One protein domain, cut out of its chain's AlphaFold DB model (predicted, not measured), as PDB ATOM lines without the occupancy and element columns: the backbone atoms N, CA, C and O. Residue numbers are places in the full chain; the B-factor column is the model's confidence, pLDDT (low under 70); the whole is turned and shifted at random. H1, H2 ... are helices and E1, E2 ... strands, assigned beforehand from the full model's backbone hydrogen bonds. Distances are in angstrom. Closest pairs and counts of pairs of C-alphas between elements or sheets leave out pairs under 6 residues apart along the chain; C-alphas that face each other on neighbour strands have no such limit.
ATOM      1  N   LEU A  24      -5.428 -45.455  54.236       96.12
ATOM      2  CA  LEU A  24      -4.021 -45.060  54.130       96.12
ATOM      3  C   LEU A  24      -3.935 -43.539  53.978       96.12
ATOM      4  O   LEU A  24      -4.487 -42.983  53.029       96.12
ATOM      5  N   SER A  25      -3.231 -42.868  54.887       95.94
ATOM      6  CA  SER A  25      -2.969 -41.430  54.812       95.94
ATOM      7  C   SER A  25      -1.489 -41.156  54.571       95.94
ATOM      8  O   SER A  25      -0.615 -41.726  55.222       95.94
ATOM      9  N   ILE A  26      -1.207 -40.268  53.617       97.62
ATOM     10  CA  ILE A  26       0.155 -39.811  53.345       97.62
ATOM     11  C   ILE A  26       0.519 -38.741  54.372       97.62
ATOM     12  O   ILE A  26      -0.170 -37.727  54.487       97.62
ATOM     13  N   VAL A  27       1.604 -38.970  55.103       97.50
ATOM     14  CA  VAL A  27       2.235 -37.986  55.978       97.50
ATOM     15  C   VAL A  27       3.410 -37.397  55.209       97.50
ATOM     16  O   VAL A  27       4.360 -38.103  54.877       97.50
ATOM     17  N   ASN A  28       3.313 -36.109  54.892       97.62
ATOM     18  CA  ASN A  28       4.362 -35.381  54.194       97.62
ATOM     19  C   ASN A  28       5.530 -35.112  55.156       97.62
ATOM     20  O   ASN A  28       5.360 -34.370  56.124       97.62
ATOM     21  N   GLY A  29       6.672 -35.749  54.904       97.25
ATOM     22  CA  GLY A  29       7.910 -35.568  55.662       97.25
ATOM     23  C   GLY A  29       8.914 -34.616  55.011       97.25
ATOM     24  O   GLY A  29       9.992 -34.444  55.572       97.25
ATOM     25  N   ASP A  30       8.586 -34.031  53.856       98.12
ATOM     26  CA  ASP A  30       9.462 -33.107  53.136       98.12
ATOM     27  C   ASP A  30       9.521 -31.733  53.825       98.12
ATOM     28  O   ASP A  30       8.522 -31.210  54.331       98.12
ATOM     29  N   GLY A  31      10.691 -31.106  53.780       97.62
ATOM     30  CA  GLY A  31      10.913 -29.695  54.068       97.62
ATOM     31  C   GLY A  31      10.355 -28.767  52.983       97.62
ATOM     32  O   GLY A  31       9.721 -29.182  52.013       97.62
ATOM     33  N   ALA A  32      10.556 -27.458  53.146       97.44
ATOM     34  CA  ALA A  32      10.074 -26.472  52.181       97.44
ATOM     35  C   ALA A  32      10.878 -26.526  50.868       97.44
ATOM     36  O   ALA A  32      12.104 -26.490  50.889       97.44
ATOM     37  N   GLY A  33      10.186 -26.532  49.723       97.25
ATOM     38  CA  GLY A  33      10.815 -26.455  48.400       97.25
ATOM     39  C   GLY A  33      11.321 -27.782  47.824       97.25
ATOM     40  O   GLY A  33      11.866 -27.778  46.723       97.25
ATOM     41  N   GLU A  34      11.110 -28.910  48.504       97.31
ATOM     42  CA  GLU A  34      11.513 -30.243  48.037       97.31
ATOM     43  C   GLU A  34      10.320 -31.196  47.902       97.31
ATOM     44  O   GLU A  34       9.244 -30.929  48.428       97.31
ATOM     45  N   GLY A  35      10.496 -32.305  47.177       97.75
ATOM     46  CA  GLY A  35       9.526 -33.404  47.147       97.75
ATOM     47  C   GLY A  35       8.084 -32.994  46.860       97.75
ATOM     48  O   GLY A  35       7.802 -32.465  45.778       97.75
ATOM     49  N   PHE A  36       7.189 -33.264  47.813       98.38
ATOM     50  CA  PHE A  36       5.777 -32.866  47.821       98.38
ATOM     51  C   PHE A  36       5.556 -31.355  47.997       98.38
ATOM     52  O   PHE A  36       4.504 -30.845  47.614       98.38
ATOM     53  N   ASN A  37       6.538 -30.631  48.527       98.56
ATOM     54  CA  ASN A  37       6.525 -29.180  48.731       98.56
ATOM     55  C   ASN A  37       7.297 -28.408  47.642       98.56
ATOM     56  O   ASN A  37       7.513 -27.201  47.777       98.56
ATOM     57  N   ASP A  38       7.724 -29.073  46.561       98.44
ATOM     58  CA  ASP A  38       8.349 -28.436  45.396       98.44
ATOM     59  C   ASP A  38       7.348 -27.479  44.723       98.44
ATOM     60  O   ASP A  38       6.359 -27.899  44.111       98.44
ATOM     61  N   ALA A  39       7.614 -26.177  44.844       98.38
ATOM     62  CA  ALA A  39       6.762 -25.101  44.345       98.38
ATOM     63  C   ALA A  39       6.948 -24.805  42.844       98.38
ATOM     64  O   ALA A  39       6.322 -23.878  42.328       98.38
ATOM     65  N   THR A  40       7.789 -25.565  42.127       98.50
ATOM     66  CA  THR A  40       8.004 -25.372  40.686       98.50
ATOM     67  C   THR A  40       6.679 -25.494  39.941       98.50
ATOM     68  O   THR A  40       6.067 -26.565  39.944       98.50
ATOM     69  N   ALA A  41       6.248 -24.409  39.297       98.31
ATOM     70  CA  ALA A  41       5.006 -24.377  38.538       98.31
ATOM     71  C   ALA A  41       5.063 -25.349  37.351       98.31
ATOM     72  O   ALA A  41       6.033 -25.363  36.590       98.31
ATOM     73  N   VAL A  42       4.012 -26.148  37.192       98.06
ATOM     74  CA  VAL A  42       3.835 -27.087  36.079       98.06
ATOM     75  C   VAL A  42       2.373 -27.084  35.647       98.06
ATOM     76  O   VAL A  42       1.471 -26.835  36.448       98.06
ATOM     77  N   THR A  43       2.120 -27.348  34.370       97.44
ATOM     78  CA  THR A  43       0.755 -27.537  33.870       97.44
ATOM     79  C   THR A  43       0.188 -28.865  34.366       97.44
ATOM     80  O   THR A  43       0.930 -29.831  34.538       97.44
ATOM     81  N   ALA A  44      -1.129 -28.929  34.559       95.44
ATOM     82  CA  ALA A  44      -1.823 -30.179  34.858       95.44
ATOM     83  C   ALA A  44      -1.589 -31.224  33.750       95.44
ATOM     84  O   ALA A  44      -1.592 -30.890  32.564       95.44
ATOM     85  N   GLU A  45      -1.421 -32.488  34.138       93.44
ATOM     86  CA  GLU A  45      -1.136 -33.598  33.224       93.44
ATOM     87  C   GLU A  45      -1.858 -34.872  33.681       93.44
ATOM     88  O   GLU A  45      -1.977 -35.132  34.876       93.44
ATOM     89  N   GLY A  46      -2.355 -35.684  32.739       91.19
ATOM     90  CA  GLY A  46      -2.827 -37.046  33.034       91.19
ATOM     91  C   GLY A  46      -3.980 -37.137  34.045       91.19
ATOM     92  O   GLY A  46      -4.105 -38.140  34.742       91.19
ATOM     93  N   GLY A  47      -4.800 -36.087  34.166       93.88
ATOM     94  CA  GLY A  47      -5.866 -35.996  35.173       93.88
ATOM     95  C   GLY A  47      -5.398 -35.554  36.565       93.88
ATOM     96  O   GLY A  47      -6.213 -35.451  37.478       93.88
ATOM     97  N   ASN A  48      -4.109 -35.256  36.737       97.44
ATOM     98  CA  ASN A  48      -3.561 -34.660  37.945       97.44
ATOM     99  C   ASN A  48      -3.710 -33.134  37.896       97.44
ATOM    100  O   ASN A  48      -3.081 -32.460  37.082       97.44
ATOM    101  N   THR A  49      -4.549 -32.588  38.775       96.94
ATOM    102  CA  THR A  49      -4.906 -31.160  38.799       96.94
ATOM    103  C   THR A  49      -3.889 -30.285  39.536       96.94
ATOM    104  O   THR A  49      -4.110 -29.082  39.664       96.94
ATOM    105  N   GLY A  50      -2.799 -30.858  40.060       97.56
ATOM    106  CA  GLY A  50      -1.742 -30.095  40.723       97.56
ATOM    107  C   GLY A  50      -1.067 -29.107  39.766       97.56
ATOM    108  O   GLY A  50      -0.749 -29.456  38.630       97.56
ATOM    109  N   ASN A  51      -0.834 -27.882  40.238       97.62
ATOM    110  CA  ASN A  51      -0.191 -26.795  39.484       97.62
ATOM    111  C   ASN A  51       1.272 -26.541  39.896       97.62
ATOM    112  O   ASN A  51       1.942 -25.681  39.325       97.62
ATOM    113  N   THR A  52       1.780 -27.302  40.866       98.38
ATOM    114  CA  THR A  52       3.204 -27.396  41.192       98.38
ATOM    115  C   THR A  52       3.655 -28.846  41.121       98.38
ATOM    116  O   THR A  52       2.850 -29.772  41.280       98.38
ATOM    117  N   ARG A  53       4.952 -29.070  40.895       98.06
ATOM    118  CA  ARG A  53       5.507 -30.426  40.825       98.06
ATOM    119  C   ARG A  53       5.274 -31.194  42.129       98.06
ATOM    120  O   ARG A  53       4.927 -32.374  42.090       98.06
ATOM    121  N   GLY A  54       5.414 -30.524  43.271       98.38
ATOM    122  CA  GLY A  54       5.139 -31.108  44.578       98.38
ATOM    123  C   GLY A  54       3.675 -31.499  44.760       98.38
ATOM    124  O   GLY A  54       3.385 -32.639  45.130       98.38
ATOM    125  N   ALA A  55       2.744 -30.615  44.382       98.31
ATOM    126  CA  ALA A  55       1.315 -30.908  44.439       98.31
ATOM    127  C   ALA A  55       0.950 -32.117  43.566       98.31
ATOM    128  O   ALA A  55       0.210 -32.997  44.007       98.31
ATOM    129  N   GLN A  56       1.510 -32.209  42.355       98.56
ATOM    130  CA  GLN A  56       1.274 -33.359  41.486       98.56
ATOM    131  C   GLN A  56       1.795 -34.666  42.097       98.56
ATOM    132  O   GLN A  56       1.071 -35.666  42.103       98.56
ATOM    133  N   ARG A  57       3.007 -34.672  42.667       97.75
ATOM    134  CA  ARG A  57       3.556 -35.845  43.374       97.75
ATOM    135  C   ARG A  57       2.657 -36.280  44.532       97.75
ATOM    136  O   ARG A  57       2.383 -37.472  44.663       97.75
ATOM    137  N   LEU A  58       2.172 -35.330  45.336       97.94
ATOM    138  CA  LEU A  58       1.314 -35.622  46.485       97.94
ATOM    139  C   LEU A  58      -0.029 -36.219  46.050       97.94
ATOM    140  O   LEU A  58      -0.445 -37.239  46.597       97.94
ATOM    141  N   ILE A  59      -0.672 -35.639  45.032       98.12
ATOM    142  CA  ILE A  59      -1.927 -36.160  44.467       98.12
ATOM    143  C   ILE A  59      -1.734 -37.592  43.954       98.12
ATOM    144  O   ILE A  59      -2.566 -38.465  44.210       98.12
ATOM    145  N   LEU A  60      -0.619 -37.865  43.271       96.94
ATOM    146  CA  LEU A  60      -0.306 -39.205  42.776       96.94
ATOM    147  C   LEU A  60      -0.110 -40.205  43.926       96.94
ATOM    148  O   LEU A  60      -0.659 -41.307  43.882       96.94
ATOM    149  N   PHE A  61       0.605 -39.816  44.982       97.31
ATOM    150  CA  PHE A  61       0.790 -40.648  46.174       97.31
ATOM    151  C   PHE A  61      -0.529 -40.925  46.904       97.31
ATOM    152  O   PHE A  61      -0.796 -42.060  47.296       97.31
ATOM    153  N   GLN A  62      -1.396 -39.918  47.034       97.50
ATOM    154  CA  GLN A  62      -2.737 -40.082  47.598       97.50
ATOM    155  C   GLN A  62      -3.589 -41.028  46.748       97.50
ATOM    156  O   GLN A  62      -4.283 -41.890  47.287       97.50
ATOM    157  N   ARG A  63      -3.506 -40.925  45.417       96.81
ATOM    158  CA  ARG A  63      -4.201 -41.846  44.516       96.81
ATOM    159  C   ARG A  63      -3.701 -43.282  44.682       96.81
ATOM    160  O   ARG A  63      -4.518 -44.199  44.740       96.81
ATOM    161  N   ALA A  64      -2.391 -43.484  44.805       96.38
ATOM    162  CA  ALA A  64      -1.818 -44.799  45.081       96.38
ATOM    163  C   ALA A  64      -2.292 -45.354  46.438       96.38
ATOM    164  O   ALA A  64      -2.705 -46.510  46.511       96.38
ATOM    165  N   ALA A  65      -2.317 -44.525  47.487       96.94
ATOM    166  CA  ALA A  65      -2.817 -44.905  48.810       96.94
ATOM    167  C   ALA A  65      -4.291 -45.338  48.783       96.94
ATOM    168  O   ALA A  65      -4.643 -46.331  49.413       96.94
ATOM    169  N   GLN A  66      -5.144 -44.653  48.015       95.69
ATOM    170  CA  GLN A  66      -6.548 -45.044  47.833       95.69
ATOM    171  C   GLN A  66      -6.687 -46.418  47.170       95.69
ATOM    172  O   GLN A  66      -7.497 -47.235  47.604       95.69
ATOM    173  N   LEU A  67      -5.900 -46.678  46.119       95.56
ATOM    174  CA  LEU A  67      -5.924 -47.963  45.419       95.56
ATOM    175  C   LEU A  67      -5.483 -49.103  46.340       95.56
ATOM    176  O   LEU A  67      -6.153 -50.130  46.392       95.56
ATOM    177  N   TRP A  68      -4.403 -48.903  47.097       95.31
ATOM    178  CA  TRP A  68      -3.905 -49.893  48.052       95.31
ATOM    179  C   TRP A  68      -4.838 -50.095  49.243       95.31
ATOM    180  O   TRP A  68      -5.090 -51.235  49.627       95.31
ATOM    181  N   GLY A  69      -5.403 -49.021  49.797       95.12
ATOM    182  CA  GLY A  69      -6.360 -49.105  50.900       95.12
ATOM    183  C   GLY A  69      -7.593 -49.936  50.554       95.12
ATOM    184  O   GLY A  69      -8.040 -50.738  51.368       95.12
ATOM    185  N   GLY A  70      -8.068 -49.848  49.308       93.88
ATOM    186  CA  GLY A  70      -9.167 -50.677  48.806       93.88
ATOM    187  C   GLY A  70      -8.879 -52.184  48.756       93.88
ATOM    188  O   GLY A  70      -9.822 -52.965  48.693       93.88
ATOM    189  N   GLN A  71      -7.608 -52.601  48.792       92.56
ATOM    190  CA  GLN A  71      -7.202 -54.015  48.754       92.56
ATOM    191  C   GLN A  71      -6.888 -54.594  50.138       92.56
ATOM    192  O   GLN A  71      -6.748 -55.807  50.286       92.56
ATOM    193  N   LEU A  72      -6.737 -53.744  51.155       91.00
ATOM    194  CA  LEU A  72      -6.298 -54.146  52.487       91.00
ATOM    195  C   LEU A  72      -7.489 -54.201  53.442       91.00
ATOM    196  O   LEU A  72      -8.218 -53.224  53.579       91.00
ATOM    197  N   ALA A  73      -7.654 -55.324  54.143       91.62
ATOM    198  CA  ALA A  73      -8.663 -55.466  55.185       91.62
ATOM    199  C   ALA A  73      -8.117 -54.939  56.522       91.62
ATOM    200  O   ALA A  73      -7.342 -55.623  57.190       91.62
ATOM    201  N   SER A  74      -8.494 -53.721  56.915       87.00
ATOM    202  CA  SER A  74      -8.074 -53.129  58.191       87.00
ATOM    203  C   SER A  74      -9.082 -52.099  58.679       87.00
ATOM    204  O   SER A  74      -9.537 -51.249  57.919       87.00
ATOM    205  N   ASN A  75      -9.383 -52.129  59.975       88.31
ATOM    206  CA  ASN A  75     -10.125 -51.065  60.652       88.31
ATOM    207  C   ASN A  75      -9.206 -49.993  61.268       88.31
ATOM    208  O   ASN A  75      -9.701 -49.029  61.843       88.31
ATOM    209  N   GLN A  76      -7.886 -50.164  61.168       88.12
ATOM    210  CA  GLN A  76      -6.901 -49.208  61.662       88.12
ATOM    211  C   GLN A  76      -6.461 -48.267  60.544       88.12
ATOM    212  O   GLN A  76      -6.214 -48.697  59.412       88.12
ATOM    213  N   ALA A  77      -6.314 -46.985  60.880       90.69
ATOM    214  CA  ALA A  77      -5.703 -46.009  59.992       90.69
ATOM    215  C   ALA A  77      -4.195 -46.281  59.866       90.69
ATOM    216  O   ALA A  77      -3.475 -46.344  60.863       90.69
ATOM    217  N   ILE A  78      -3.716 -46.407  58.633       92.69
ATOM    218  CA  ILE A  78      -2.310 -46.633  58.298       92.69
ATOM    219  C   ILE A  78      -1.720 -45.301  57.842       92.69
ATOM    220  O   ILE A  78      -2.193 -44.695  56.882       92.69
ATOM    221  N   LYS A  79      -0.674 -44.841  58.525       94.75
ATOM    222  CA  LYS A  79       0.056 -43.625  58.159       94.75
ATOM    223  C   LYS A  79       1.290 -44.005  57.352       94.75
ATOM    224  O   LYS A  79       2.086 -44.824  57.798       94.75
ATOM    225  N   VAL A  80       1.453 -43.395  56.185       96.25
ATOM    226  CA  VAL A  80       2.611 -43.582  55.306       96.25
ATOM    227  C   VAL A  80       3.420 -42.293  55.315       96.25
ATOM    228  O   VAL A  80       3.053 -41.332  54.641       96.25
ATOM    229  N   LEU A  81       4.499 -42.263  56.096       96.56
ATOM    230  CA  LEU A  81       5.485 -41.187  56.027       96.56
ATOM    231  C   LEU A  81       6.266 -41.310  54.718       96.56
ATOM    232  O   LEU A  81       6.825 -42.367  54.429       96.56
ATOM    233  N   ALA A  82       6.298 -40.240  53.933       97.25
ATOM    234  CA  ALA A  82       7.014 -40.205  52.667       97.25
ATOM    235  C   ALA A  82       7.774 -38.884  52.507       97.25
ATOM    236  O   ALA A  82       7.309 -37.833  52.953       97.25
ATOM    237  N   LYS A  83       8.946 -38.982  51.874       95.94
ATOM    238  CA  LYS A  83       9.882 -37.887  51.609       95.94
ATOM    239  C   LYS A  83      10.684 -38.154  50.332       95.94
ATOM    240  O   LYS A  83      10.856 -39.314  49.952       95.94
ATOM    241  N   PHE A  84      11.185 -37.102  49.697       95.75
ATOM    242  CA  PHE A  84      12.032 -37.119  48.499       95.75
ATOM    243  C   PHE A  84      13.483 -36.738  48.825       95.75
ATOM    244  O   PHE A  84      14.138 -36.020  48.066       95.75
ATOM    245  N   ASP A  85      14.000 -37.251  49.939       94.38
ATOM    246  CA  ASP A  85      15.404 -37.089  50.300       94.38
ATOM    247  C   ASP A  85      16.323 -37.757  49.261       94.38
ATOM    248  O   ASP A  85      15.992 -38.825  48.728       94.38
ATOM    249  N   PRO A  86      17.514 -37.193  49.000       93.94
ATOM    250  CA  PRO A  86      18.505 -37.830  48.148       93.94
ATOM    251  C   PRO A  86      18.870 -39.233  48.646       93.94
ATOM    252  O   PRO A  86      19.249 -39.429  49.801       93.94
ATOM    253  N   LEU A  87      18.812 -40.207  47.743       95.31
ATOM    254  CA  LEU A  87      19.352 -41.548  47.955       95.31
ATOM    255  C   LEU A  87      20.670 -41.706  47.189       95.31
ATOM    256  O   LEU A  87      21.050 -40.854  46.384       95.31
ATOM    257  N   PHE A  88      21.384 -42.805  47.443       96.94
ATOM    258  CA  PHE A  88      22.639 -43.104  46.756       96.94
ATOM    259  C   PHE A  88      22.475 -43.034  45.230       96.94
ATOM    260  O   PHE A  88      21.596 -43.689  44.664       96.94
ATOM    261  N   CYS A  89      23.343 -42.265  44.575       96.25
ATOM    262  CA  CYS A  89      23.340 -42.074  43.131       96.25
ATOM    263  C   CYS A  89      24.768 -41.861  42.610       96.25
ATOM    264  O   CYS A  89      25.527 -41.052  43.141       96.25
ATOM    265  N   THR A  90      25.126 -42.594  41.559       95.25
ATOM    266  CA  THR A  90      26.385 -42.511  40.807       95.25
ATOM    267  C   THR A  90      26.086 -42.623  39.315       95.25
ATOM    268  O   THR A  90      24.987 -43.013  38.924       95.25
ATOM    269  N   THR A  91      27.079 -42.366  38.463       95.50
ATOM    270  CA  THR A  91      26.936 -42.455  36.999       95.50
ATOM    271  C   THR A  91      26.455 -43.826  36.501       95.50
ATOM    272  O   THR A  91      25.842 -43.897  35.441       95.50
ATOM    273  N   GLY A  92      26.722 -44.914  37.237       96.62
ATOM    274  CA  GLY A  92      26.362 -46.281  36.833       96.62
ATOM    275  C   GLY A  92      25.294 -46.969  37.691       96.62
ATOM    276  O   GLY A  92      24.866 -48.064  37.339       96.62
ATOM    277  N   ALA A  93      24.882 -46.377  38.817       96.31
ATOM    278  CA  ALA A  93      23.943 -47.003  39.750       96.31
ATOM    279  C   ALA A  93      23.241 -45.970  40.640       96.31
ATOM    280  O   ALA A  93      23.882 -45.040  41.131       96.31
ATOM    281  N   ALA A  94      21.953 -46.180  40.911       96.56
ATOM    282  CA  ALA A  94      21.166 -45.355  41.823       96.56
ATOM    283  C   ALA A  94      20.112 -46.181  42.570       96.56
ATOM    284  O   ALA A  94      19.608 -47.179  42.050       96.56
ATOM    285  N   VAL A  95      19.752 -45.742  43.775       97.44
ATOM    286  CA  VAL A  95      18.594 -46.255  44.515       97.44
ATOM    287  C   VAL A  95      17.378 -45.408  44.147       97.44
ATOM    288  O   VAL A  95      17.342 -44.215  44.432       97.44
TER     289      VAL A  95
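What this domain is: This is residues 24 to 95 of the 118 residues of an uncharacterized protein of Xanthomonadales bacterium CG02_land_8_20_14_3_00_62_12 (UniProt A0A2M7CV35). With little regular structure, the domain is a small two-strand ribbon, E1 beside E2, with one helix, H1, packed on E1; residues 88 to 94 stick out. The 72 printed residues hold E1, H1 and E2 in chain order, a parallel sheet E1 E2, class mixed, under half in named elements. The whole is loose, radius of gyration of the C-alphas 14.4 A, spanning 42 by 30 by 23 A.

Where its parts are: E1, residues 24 to 28, begins at C-alpha 24 (-4.021, -45.060, 54.130) and is 12.8 A long. H1, residues 53 to 69, is 24.3 A long. E2, residues 77 to 82, is 15.8 A long and ends at C-alpha 82 (7.014, -40.205, 52.667).

How they stand to each other: E1 and E2 are parallel at 33 degrees, with N 27 and O 80 2.8 A apart, within hydrogen-bond range. E1 and H1 touch, closest at the C-alphas of Leu 24 and Ala 65, 5.5 A. H1 and E2 are near each other, with 8 pairs of C-alphas within 10 A. E1, H1, E2 form a strand-helix-strand unit, parallel neighbour strands with a helix between, its crossover left-handed. In H1 every O i to N i+4 pair is within hydrogen-bond range.

The domain as a whole: The C-alphas farthest apart, Asn 75 and Thr 91, are 44.8 A apart. The printed part has no cut. The link E1 to H1 is long, 24 residues. No printed residue is under 70 in pLDDT.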